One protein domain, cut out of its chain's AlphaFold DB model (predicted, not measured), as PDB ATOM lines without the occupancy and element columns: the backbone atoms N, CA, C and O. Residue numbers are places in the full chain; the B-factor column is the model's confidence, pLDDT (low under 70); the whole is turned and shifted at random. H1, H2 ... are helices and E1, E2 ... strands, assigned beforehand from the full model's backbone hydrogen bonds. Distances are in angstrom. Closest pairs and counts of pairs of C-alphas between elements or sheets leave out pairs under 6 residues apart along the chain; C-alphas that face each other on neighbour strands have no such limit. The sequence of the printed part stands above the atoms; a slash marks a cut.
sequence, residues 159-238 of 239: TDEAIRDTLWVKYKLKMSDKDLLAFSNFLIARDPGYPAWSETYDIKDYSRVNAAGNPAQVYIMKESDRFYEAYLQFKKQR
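Overview. This is residues 159 to 238 of the 239 residues of an uncharacterized protein of Acidobacteria bacterium (UniProt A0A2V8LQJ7). Three helices, H1, H2 and H4, each about perpendicular to the other two, make a small body, and the hairpin of strands E1 and E2 reaches from it as a long arm that makes the length of the whole. H1 is in the middle, with E2 packed across it on the hairpin's side and H2 and H4 crossing each other beyond it; short H3 lies between H2 and the hairpin along the chain. The printed part has 80 residues, with four named helices and two named strands in the order H1, H2, H3, E1, E2, H4; the class is mixed, helices and strands, and the one sheet, E1 - E2, is antiparallel. The whole is compact, with a radius of gyration of the C-alphas of 13.1 A, yet elongated in outline, spanning 40 by 23 by 19 A.

Arrangement. Begin with H1, residues 159 to 171, whose centre is nearest to the mean of the C-alphas, at 2.4 A. With residues 160 to 164 alone it only just touches H2, residues 177 to 190, with 3 pairs of C-alphas within 8 A; the closest are those of Asp 160 and Ser 184, 6.6 A apart, and the lines are about perpendicular at 75 degrees. H3, residues 194 to 197, is close to H2 but not clearly touching it, the closest C-alphas being those of Leu 187 and Tyr 194, 6.7 A apart. Next come E1, residues 200 to 209, and E2, residues 215 to 221, an antiparallel hairpin at 149 degrees; look for N 203 and O 218 at 2.9 A and N 216 and O 208 at 3.0 A, both within hydrogen-bond range. E1 bends by 89 degrees at residue 206. The closest C-alphas of H1 and E2 are those of Thr 166 and Ile 220, 4.9 A apart. H4, residues 224 to 236, touches H1 with its residues 224 to 228 alone, about perpendicular at 89 degrees, closest at the C-alphas of Thr 166 and Ser 224, 6.7 A apart. H4 also touches H2, about perpendicular at 83 degrees, with the C-alphas of Phe 186 and Phe 234 closest at 6.8 A; here H2 uses residues 183 to 187 alone and H4 residues 230 to 234 alone. H2 is apart from E1 and E2. In H1, H2 and H4 every O i to N i+4 pair is within hydrogen-bond range, and H3 is too short for such a pair.

Along the chain. Find C-alpha 159 at (-36.563, 21.186, 36.835); from there H1 runs 17.3 A to C-alpha 171. H2 runs 19.8 A from C-alpha 177 to C-alpha 190, and H3 5.1 A from C-alpha 194 to C-alpha 197. E1 starts at C-alpha 200, at (-33.201, 14.693, 32.272), and is 20.8 A long to C-alpha 209; E2 is 19.1 A long from C-alpha 215 to C-alpha 221. H4 runs 19.0 A from C-alpha 224 to C-alpha 236 at (-22.893, 23.812, 55.127).

Size, cuts and confidence. Look for the two C-alphas farthest apart at Gly 213 and Gln 237, 41.3 A. The five links between consecutive elements are tight, and the printed part has no cut. The mean pLDDT of the printed part is 93.5, and no printed residue is under 70.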
ATOM      1  N   THR A 159     -38.011  21.386  36.728       96.25
ATOM      2  CA  THR A 159     -36.563  21.186  36.835       96.25
ATOM      3  C   THR A 159     -36.133  21.104  38.290       96.25
ATOM      4  O   THR A 159     -35.340  20.228  38.641       96.25
ATOM      5  N   ASP A 160     -36.685  21.945  39.162       97.56
ATOM      6  CA  ASP A 160     -36.498  21.828  40.610       97.56
ATOM      7  C   ASP A 160     -37.019  20.476  41.126       97.56
ATOM      8  O   ASP A 160     -36.353  19.800  41.918       97.56
ATOM      9  N   GLU A 161     -38.178  20.039  40.634       96.56
ATOM     10  CA  GLU A 161     -38.746  18.730  40.955       96.56
ATOM     11  C   GLU A 161     -37.838  17.579  40.510       96.56
ATOM     12  O   GLU A 161     -37.510  16.696  41.310       96.56
ATOM     13  N   ALA A 162     -37.313  17.631  39.285       96.81
ATOM     14  CA  ALA A 162     -36.350  16.653  38.789       96.81
ATOM     15  C   ALA A 162     -35.040  16.647  39.604       96.81
ATOM     16  O   ALA A 162     -34.429  15.591  39.813       96.81
ATOM     17  N   ILE A 163     -34.595  17.796  40.127       97.94
ATOM     18  CA  ILE A 163     -33.455  17.863  41.057       97.94
ATOM     19  C   ILE A 163     -33.798  17.140  42.362       97.94
ATOM     20  O   ILE A 163     -33.004  16.320  42.835       97.94
ATOM     21  N   ARG A 164     -34.976  17.403  42.943       97.31
ATOM     22  CA  ARG A 164     -35.443  16.725  44.162       97.31
ATOM     23  C   ARG A 164     -35.516  15.216  43.969       97.31
ATOM     24  O   ARG A 164     -34.990  14.474  44.804       97.31
ATOM     25  N   ASP A 165     -36.106  14.772  42.869       95.69
ATOM     26  CA  ASP A 165     -36.218  13.363  42.512       95.69
ATOM     27  C   ASP A 165     -34.844  12.715  42.341       95.69
ATOM     28  O   ASP A 165     -34.583  11.642  42.889       95.69
ATOM     29  N   THR A 166     -33.910  13.402  41.686       96.75
ATOM     30  CA  THR A 166     -32.521  12.945  41.548       96.75
ATOM     31  C   THR A 166     -31.850  12.764  42.906       96.75
ATOM     32  O   THR A 166     -31.252  11.715  43.172       96.75
ATOM     33  N   LEU A 167     -31.952  13.769  43.782       97.25
ATOM     34  CA  LEU A 167     -31.358  13.742  45.121       97.25
ATOM     35  C   LEU A 167     -31.950  12.621  45.982       97.25
ATOM     36  O   LEU A 167     -31.224  11.926  46.702       97.25
ATOM     37  N   TRP A 168     -33.249  12.375  45.850       95.06
ATOM     38  CA  TRP A 168     -33.918  11.273  46.522       95.06
ATOM     39  C   TRP A 168     -33.502   9.907  45.968       95.06
ATOM     40  O   TRP A 168     -33.095   9.030  46.736       95.06
ATOM     41  N   VAL A 169     -33.573   9.701  44.654       93.44
ATOM     42  CA  VAL A 169     -33.339   8.392  44.033       93.44
ATOM     43  C   VAL A 169     -31.878   7.976  44.161       93.44
ATOM     44  O   VAL A 169     -31.608   6.868  44.645       93.44
ATOM     45  N   LYS A 170     -30.941   8.851  43.775       95.62
ATOM     46  CA  LYS A 170     -29.506   8.530  43.724       95.62
ATOM     47  C   LYS A 170     -28.820   8.649  45.087       95.62
ATOM     48  O   LYS A 170     -27.984   7.810  45.406       95.62
ATOM     49  N   TYR A 171     -29.217   9.616  45.918       96.38
ATOM     50  CA  TYR A 171     -28.504   9.939  47.166       96.38
ATOM     51  C   TYR A 171     -29.328   9.738  48.442       96.38
ATOM     52  O   TYR A 171     -28.830   9.984  49.539       96.38
ATOM     53  N   LYS A 172     -30.578   9.269  48.328       95.50
ATOM     54  CA  LYS A 172     -31.501   9.018  49.456       95.50
ATOM     55  C   LYS A 172     -31.799  10.263  50.298       95.50
ATOM     56  O   LYS A 172     -32.226  10.152  51.447       95.50
ATOM     57  N   LEU A 173     -31.641  11.447  49.708       95.50
ATOM     58  CA  LEU A 173     -31.922  12.728  50.344       95.50
ATOM     59  C   LEU A 173     -33.374  13.128  50.095       95.50
ATOM     60  O   LEU A 173     -33.798  13.279  48.955       95.50
ATOM     61  N   LYS A 174     -34.145  13.319  51.165       93.75
ATOM     62  CA  LYS A 174     -35.528  13.804  51.072       93.75
ATOM     63  C   LYS A 174     -35.570  15.309  51.303       93.75
ATOM     64  O   LYS A 174     -34.918  15.811  52.220       93.75
ATOM     65  N   MET A 175     -36.363  16.007  50.499       94.56
ATOM     66  CA  MET A 175     -36.572  17.448  50.611       94.56
ATOM     67  C   MET A 175     -38.063  17.761  50.638       94.56
ATOM     68  O   MET A 175     -38.821  17.246  49.820       94.56
ATOM     69  N   SER A 176     -38.467  18.600  51.588       95.94
ATOM     70  CA  SER A 176     -39.785  19.240  51.567       95.94
ATOM     71  C   SER A 176     -39.840  20.316  50.476       95.94
ATOM     72  O   SER A 176     -38.788  20.788  50.049       95.94
ATOM     73  N   ASP A 177     -41.030  20.772  50.080       96.75
ATOM     74  CA  ASP A 177     -41.176  21.909  49.150       96.75
ATOM     75  C   ASP A 177     -40.461  23.158  49.684       96.75
ATOM     76  O   ASP A 177     -39.751  23.847  48.960       96.75
ATOM     77  N   LYS A 178     -40.553  23.411  50.996       96.88
ATOM     78  CA  LYS A 178     -39.844  24.524  51.643       96.88
ATOM     79  C   LYS A 178     -38.325  24.408  51.489       96.88
ATOM     80  O   LYS A 178     -37.654  25.412  51.253       96.88
ATOM     81  N   ASP A 179     -37.774  23.205  51.652       97.00
ATOM     82  CA  ASP A 179     -36.341  22.976  51.462       97.00
ATOM     83  C   ASP A 179     -35.941  23.033  49.989       97.00
ATOM     84  O   ASP A 179     -34.854  23.524  49.695       97.00
ATOM     85  N   LEU A 180     -36.804  22.564  49.082       97.81
ATOM     86  CA  LEU A 180     -36.579  22.623  47.641       97.81
ATOM     87  C   LEU A 180     -36.551  24.066  47.150       97.81
ATOM     88  O   LEU A 180     -35.578  24.461  46.520       97.81
ATOM     89  N   LEU A 181     -37.528  24.883  47.540       97.12
ATOM     90  CA  LEU A 181     -37.542  26.306  47.217       97.12
ATOM     91  C   LEU A 181     -36.298  27.022  47.763       97.12
ATOM     92  O   LEU A 181     -35.674  27.818  47.065       97.12
ATOM     93  N   ALA A 182     -35.897  26.728  49.004       97.31
ATOM     94  CA  ALA A 182     -34.687  27.307  49.586       97.31
ATOM     95  C   ALA A 182     -33.411  26.870  48.847       97.31
ATOM     96  O   ALA A 182     -32.492  27.672  48.688       97.31
ATOM     97  N   PHE A 183     -33.352  25.618  48.393       98.06
ATOM     98  CA  PHE A 183     -32.226  25.110  47.619       98.06
ATOM     99  C   PHE A 183     -32.191  25.685  46.200       98.06
ATOM    100  O   PHE A 183     -31.132  26.117  45.761       98.06
ATOM    101  N   SER A 184     -33.335  25.782  45.523       97.56
ATOM    102  CA  SER A 184     -33.469  26.448  44.223       97.56
ATOM    103  C   SER A 184     -33.007  27.907  44.309       97.56
ATOM    104  O   SER A 184     -32.154  28.334  43.537       97.56
ATOM    105  N   ASN A 185     -33.422  28.653  45.340       97.31
ATOM    106  CA  ASN A 185     -32.930  30.017  45.577       97.31
ATOM    107  C   ASN A 185     -31.414  30.081  45.829       97.31
ATOM    108  O   ASN A 185     -30.756  31.027  45.397       97.31
ATOM    109  N   PHE A 186     -30.843  29.079  46.504       97.62
ATOM    110  CA  PHE A 186     -29.391  28.957  46.652       97.62
ATOM    111  C   PHE A 186     -28.695  28.707  45.304       97.62
ATOM    112  O   PHE A 186     -27.668  29.329  45.031       97.62
ATOM    113  N   LEU A 187     -29.251  27.838  44.453       97.88
ATOM    114  CA  LEU A 187     -28.731  27.592  43.107       97.88
ATOM    115  C   LEU A 187     -28.797  28.864  42.260       97.88
ATOM    116  O   LEU A 187     -27.783  29.242  41.689       97.88
ATOM    117  N   ILE A 188     -29.925  29.579  42.279       96.88
ATOM    118  CA  ILE A 188     -30.106  30.870  41.598       96.88
ATOM    119  C   ILE A 188     -29.043  31.886  42.016       96.88
ATOM    120  O   ILE A 188     -28.445  32.537  41.164       96.88
ATOM    121  N   ALA A 189     -28.799  32.021  43.323       96.12
ATOM    122  CA  ALA A 189     -27.812  32.963  43.841       96.12
ATOM    123  C   ALA A 189     -26.377  32.629  43.395       96.12
ATOM    124  O   ALA A 189     -25.526  33.516  43.349       96.12
ATOM    125  N   ARG A 190     -26.103  31.357  43.082       95.88
ATOM    126  CA  ARG A 190     -24.803  30.889  42.596       95.88
ATOM    127  C   ARG A 190     -24.679  30.983  41.075       95.88
ATOM    128  O   ARG A 190     -23.640  31.413  40.584       95.88
ATOM    129  N   ASP A 191     -25.695  30.527  40.358       97.06
ATOM    130  CA  ASP A 191     -25.771  30.506  38.902       97.06
ATOM    131  C   ASP A 191     -27.250  30.431  38.467       97.06
ATOM    132  O   ASP A 191     -27.869  29.369  38.575       97.06
ATOM    133  N   PRO A 192     -27.843  31.518  37.945       96.31
ATOM    134  CA  PRO A 192     -29.223  31.491  37.469       96.31
ATOM    135  C   PRO A 192     -29.422  30.581  36.244       96.31
ATOM    136  O   PRO A 192     -30.560  30.235  35.935       96.31
ATOM    137  N   GLY A 193     -28.342  30.182  35.564       96.88
ATOM    138  CA  GLY A 193     -28.328  29.230  34.454       96.88
ATOM    139  C   GLY A 193     -28.227  27.761  34.877       96.88
ATOM    140  O   GLY A 193     -28.039  26.902  34.014       96.88
ATOM    141  N   TYR A 194     -28.375  27.436  36.171       97.00
ATOM    142  CA  TYR A 194     -28.363  26.042  36.631       97.00
ATOM    143  C   TYR A 194     -29.346  25.092  35.933       97.00
ATOM    144  O   TYR A 194     -29.020  23.904  35.862       97.00
ATOM    145  N   PRO A 195     -30.512  25.528  35.405       96.25
ATOM    146  CA  PRO A 195     -31.398  24.611  34.699       96.25
ATOM    147  C   PRO A 195     -30.712  23.925  33.506       96.25
ATOM    148  O   PRO A 195     -30.949  22.751  33.243       96.25
ATOM    149  N   ALA A 196     -29.768  24.610  32.854       95.44
ATOM    150  CA  ALA A 196     -28.991  24.070  31.742       95.44
ATOM    151  C   ALA A 196     -27.840  23.134  32.171       95.44
ATOM    152  O   ALA A 196     -27.109  22.622  31.321       95.44
ATOM    153  N   TRP A 197     -27.618  22.910  33.473       96.62
ATOM    154  CA  TRP A 197     -26.503  22.082  33.951       96.62
ATOM    155  C   TRP A 197     -26.637  20.603  33.599       96.62
ATOM    156  O   TRP A 197     -25.621  19.905  33.609       96.62
ATOM    157  N   SER A 198     -27.852  20.123  33.342       95.69
ATOM    158  CA  SER A 198     -28.119  18.724  33.038       95.69
ATOM    159  C   SER A 198     -29.380  18.573  32.207       95.69
ATOM    160  O   SER A 198     -30.391  19.210  32.470       95.69
ATOM    161  N   GLU A 199     -29.359  17.617  31.287       94.12
ATOM    162  CA  GLU A 199     -30.590  17.051  30.742       94.12
ATOM    163  C   GLU A 199     -31.213  16.062  31.740       94.12
ATOM    164  O   GLU A 199     -30.535  15.558  32.649       94.12
ATOM    165  N   THR A 200     -32.484  15.727  31.524       94.25
ATOM    166  CA  THR A 200     -33.201  14.693  32.272       94.25
ATOM    167  C   THR A 200     -33.368  13.413  31.451       94.25
ATOM    168  O   THR A 200     -33.290  13.399  30.222       94.25
ATOM    169  N   TYR A 201     -33.569  12.305  32.150       94.50
ATOM    170  CA  TYR A 201     -34.173  11.086  31.623       94.50
ATOM    171  C   TYR A 201     -35.205  10.597  32.634       94.50
ATOM    172  O   TYR A 201     -35.082  10.887  33.824       94.50
ATOM    173  N   ASP A 202     -36.216   9.864  32.188       92.94
ATOM    174  CA  ASP A 202     -37.254   9.366  33.078       92.94
ATOM    175  C   ASP A 202     -37.046   7.898  33.468       92.94
ATOM    176  O   ASP A 202     -36.494   7.082  32.725       92.94
ATOM    177  N   ILE A 203     -37.503   7.563  34.670       91.88
ATOM    178  CA  ILE A 203     -37.650   6.191  35.151       91.88
ATOM    179  C   ILE A 203     -39.073   5.979  35.666       91.88
ATOM    180  O   ILE A 203     -39.762   6.922  36.058       91.88
ATOM    181  N   LYS A 204     -39.507   4.717  35.714       91.06
ATOM    182  CA  LYS A 204     -40.775   4.333  36.344       91.06
ATOM    183  C   LYS A 204     -40.549   3.953  37.802       91.06
ATOM    184  O   LYS A 204     -39.816   3.006  38.088       91.06
ATOM    185  N   ASP A 205     -41.224   4.643  38.711       83.81
ATOM    186  CA  ASP A 205     -41.350   4.240  40.106       83.81
ATOM    187  C   ASP A 205     -42.602   3.372  40.276       83.81
ATOM    188  O   ASP A 205     -43.729   3.859  40.338       83.81
ATOM    189  N   TYR A 206     -42.394   2.059  40.370       84.81
ATOM    190  CA  TYR A 206     -43.460   1.075  40.572       84.81
ATOM    191  C   TYR A 206     -44.023   1.058  41.999       84.81
ATOM    192  O   TYR A 206     -45.023   0.389  42.246       84.81
ATOM    193  N   SER A 207     -43.398   1.767  42.946       80.56
ATOM    194  CA  SER A 207     -43.909   1.883  44.317       80.56
ATOM    195  C   SER A 207     -45.013   2.934  44.456       80.56
ATOM    196  O   SER A 207     -45.713   2.964  45.469       80.56
ATOM    197  N   ARG A 208     -45.188   3.785  43.438       78.94
ATOM    198  CA  ARG A 208     -46.202   4.837  43.388       78.94
ATOM    199  C   ARG A 208     -47.048   4.676  42.140       78.94
ATOM    200  O   ARG A 208     -46.549   4.326  41.077       78.94
ATOM    201  N   VAL A 209     -48.333   4.973  42.271       81.44
ATOM    202  CA  VAL A 209     -49.283   4.909  41.164       81.44
ATOM    203  C   VAL A 209     -49.863   6.301  40.955       81.44
ATOM    204  O   VAL A 209     -50.262   6.954  41.919       81.44
ATOM    205  N   ASN A 210     -49.865   6.779  39.713       78.50
ATOM    206  CA  ASN A 210     -50.475   8.055  39.359       78.50
ATOM    207  C   ASN A 210     -52.011   7.945  39.309       78.50
ATOM    208  O   ASN A 210     -52.580   6.856  39.407       78.50
ATOM    209  N   ALA A 211     -52.694   9.077  39.122       76.62
ATOM    210  CA  ALA A 211     -54.160   9.131  39.077       76.62
ATOM    211  C   ALA A 211     -54.789   8.239  37.983       76.62
ATOM    212  O   ALA A 211     -55.952   7.862  38.094       76.62
ATOM    213  N   ALA A 212     -54.020   7.875  36.952       78.94
ATOM    214  CA  ALA A 212     -54.444   7.003  35.860       78.94
ATOM    215  C   ALA A 212     -54.119   5.514  36.096       78.94
ATOM    216  O   ALA A 212     -54.299   4.703  35.190       78.94
ATOM    217  N   GLY A 213     -53.621   5.133  37.278       81.19
ATOM    218  CA  GLY A 213     -53.307   3.739  37.596       81.19
ATOM    219  C   GLY A 213     -51.947   3.249  37.076       81.19
ATOM    220  O   GLY A 213     -51.648   2.063  37.192       81.19
ATOM    221  N   ASN A 214     -51.110   4.132  36.523       85.25
ATOM    222  CA  ASN A 214     -49.791   3.779  35.992       85.25
ATOM    223  C   ASN A 214     -48.678   4.042  37.016       85.25
ATOM    224  O   ASN A 214     -48.835   4.937  37.848       85.25
ATOM    225  N   PRO A 215     -47.534   3.328  36.940       86.19
ATOM    226  CA  PRO A 215     -46.344   3.673  37.714       86.19
ATOM    227  C   PRO A 215     -46.004   5.155  37.569       86.19
ATOM    228  O   PRO A 215     -46.079   5.698  36.461       86.19
ATOM    229  N   ALA A 216     -45.640   5.801  38.673       84.38
ATOM    230  CA  ALA A 216     -45.243   7.199  38.637       84.38
ATOM    231  C   ALA A 216     -43.994   7.365  37.759       84.38
ATOM    232  O   ALA A 216     -43.059   6.564  37.828       84.38
ATOM    233  N   GLN A 217     -43.989   8.397  36.924       87.94
ATOM    234  CA  GLN A 217     -42.819   8.783  36.148       87.94
ATOM    235  C   GLN A 217     -41.971   9.729  37.001       87.94
ATOM    236  O   GLN A 217     -42.508  10.662  37.591       87.94
ATOM    237  N   VAL A 218     -40.674   9.449  37.098       90.88
ATOM    238  CA  VAL A 218     -39.712  10.197  37.917       90.88
ATOM    239  C   VAL A 218     -38.599  10.689  37.005       90.88
ATOM    240  O   VAL A 218     -38.013   9.887  36.274       90.88
ATOM    241  N   TYR A 219     -38.294  11.982  37.054       93.75
ATOM    242  CA  TYR A 219     -37.280  12.597  36.198       93.75
ATOM    243  C   TYR A 219     -35.942  12.691  36.924       93.75
ATOM    244  O   TYR A 219     -35.850  13.180  38.047       93.75
ATOM    245  N   ILE A 220     -34.884  12.214  36.273       96.00
ATOM    246  CA  ILE A 220     -33.545  12.114  36.843       96.00
ATOM    247  C   ILE A 220     -32.562  12.929  36.009       96.00
ATOM    248  O   ILE A 220     -32.442  12.744  34.799       96.00
ATOM    249  N   MET A 221     -31.798  13.786  36.680       97.19
ATOM    250  CA  MET A 221     -30.695  14.535  36.092       97.19
ATOM    251  C   MET A 221     -29.559  13.577  35.706       97.19
ATOM    252  O   MET A 221     -29.086  12.771  36.527       97.19
ATOM    253  N   LYS A 222     -29.106  13.674  34.449       97.00
ATOM    254  CA  LYS A 222     -27.932  12.950  33.938       97.00
ATOM    255  C   LYS A 222     -26.672  13.331  34.722       97.00
ATOM    256  O   LYS A 222     -26.042  12.452  35.306       97.00
ATOM    257  N   GLU A 223     -26.394  14.628  34.846       96.81
ATOM    258  CA  GLU A 223     -25.250  15.196  35.579       96.81
ATOM    259  C   GLU A 223     -25.573  15.373  37.074       96.81
ATOM    260  O   GLU A 223     -25.514  16.465  37.642       96.81
ATOM    261  N   SER A 224     -25.968  14.281  37.734       95.94
ATOM    262  CA  SER A 224     -26.475  14.307  39.113       95.94
ATOM    263  C   SER A 224     -25.482  14.811  40.159       95.94
ATOM    264  O   SER A 224     -25.895  15.323  41.200       95.94
ATOM    265  N   ASP A 225     -24.185  14.638  39.916       97.12
ATOM    266  CA  ASP A 225     -23.126  14.940  40.883       97.12
ATOM    267  C   ASP A 225     -23.044  16.449  41.142       97.12
ATOM    268  O   ASP A 225     -22.904  16.873  42.288       97.12
ATOM    269  N   ARG A 226     -23.285  17.271  40.109       96.88
ATOM    270  CA  ARG A 226     -23.315  18.738  40.220       96.88
ATOM    271  C   ARG A 226     -24.345  19.218  41.242       96.88
ATOM    272  O   ARG A 226     -24.052  20.075  42.078       96.88
ATOM    273  N   PHE A 227     -25.548  18.646  41.201       97.56
ATOM    274  CA  PHE A 227     -26.625  19.002  42.124       97.56
ATOM    275  C   PHE A 227     -26.370  18.478  43.536       97.56
ATOM    276  O   PHE A 227     -26.677  19.166  44.510       97.56
ATOM    277  N   TYR A 228     -25.769  17.294  43.668       98.06
ATOM    278  CA  TYR A 228     -25.390  16.752  44.970       98.06
ATOM    279  C   TYR A 228     -24.303  17.595  45.650       98.06
ATOM    280  O   TYR A 228     -24.442  17.967  46.815       98.06
ATOM    281  N   GLU A 229     -23.258  17.981  44.921       97.94
ATOM    282  CA  GLU A 229     -22.214  18.870  45.434       97.94
ATOM    283  C   GLU A 229     -22.777  20.234  45.846       97.94
ATOM    284  O   GLU A 229     -22.455  20.743  46.925       97.94
ATOM    285  N   ALA A 230     -23.656  20.816  45.024       97.81
ATOM    286  CA  ALA A 230     -24.346  22.055  45.364       97.81
ATOM    287  C   ALA A 230     -25.208  21.899  46.627       97.81
ATOM    288  O   ALA A 230     -25.187  22.773  47.495       97.81
ATOM    289  N   TYR A 231     -25.897  20.766  46.790       97.81
ATOM    290  CA  TYR A 231     -26.668  20.463  47.996       97.81
ATOM    291  C   TYR A 231     -25.785  20.382  49.249       97.81
ATOM    292  O   TYR A 231     -26.136  20.933  50.297       97.81
ATOM    293  N   LEU A 232     -24.612  19.745  49.162       97.25
ATOM    294  CA  LEU A 232     -23.666  19.689  50.281       97.25
ATOM    295  C   LEU A 232     -23.187  21.089  50.689       97.25
ATOM    296  O   LEU A 232     -23.052  21.370  51.882       97.25
ATOM    297  N   GLN A 233     -22.956  21.982  49.724       97.25
ATOM    298  CA  GLN A 233     -22.605  23.378  50.006       97.25
ATOM    299  C   GLN A 233     -23.766  24.140  50.653       97.25
ATOM    300  O   GLN A 233     -23.564  24.806  51.668       97.25
ATOM    301  N   PHE A 234     -24.983  23.980  50.130       97.00
ATOM    302  CA  PHE A 234     -26.198  24.557  50.702       97.00
ATOM    303  C   PHE A 234     -26.393  24.152  52.169       97.00
ATOM    304  O   PHE A 234     -26.701  24.991  53.015       97.00
ATOM    305  N   LYS A 235     -26.163  22.876  52.506       95.44
ATOM    306  CA  LYS A 235     -26.261  22.395  53.891       95.44
ATOM    307  C   LYS A 235     -25.205  22.998  54.812       95.44
ATOM    308  O   LYS A 235     -25.539  23.330  55.944       95.44
ATOM    309  N   LYS A 236     -23.970  23.187  54.337       93.00
ATOM    310  CA  LYS A 236     -22.893  23.812  55.127       93.00
ATOM    311  C   LYS A 236     -23.180  25.269  55.492       93.00
ATOM    312  O   LYS A 236     -22.733  25.703  56.539       93.00
ATOM    313  N   GLN A 237     -23.912  26.012  54.660       86.75
ATOM    314  CA  GLN A 237     -24.258  27.417  54.928       86.75
ATOM    315  C   GLN A 237     -25.428  27.594  55.907       86.75
ATOM    316  O   GLN A 237     -25.729  28.715  56.311       86.75
ATOM    317  N   ARG A 238     -26.127  26.506  56.252       74.44
ATOM    318  CA  ARG A 238     -27.286  26.513  57.160       74.44
ATOM    319  C   ARG A 238     -27.002  25.834  58.505       74.44
ATOM    320  O   ARG A 238     -27.932  25.696  59.299       74.44
TER     321      ARG A 238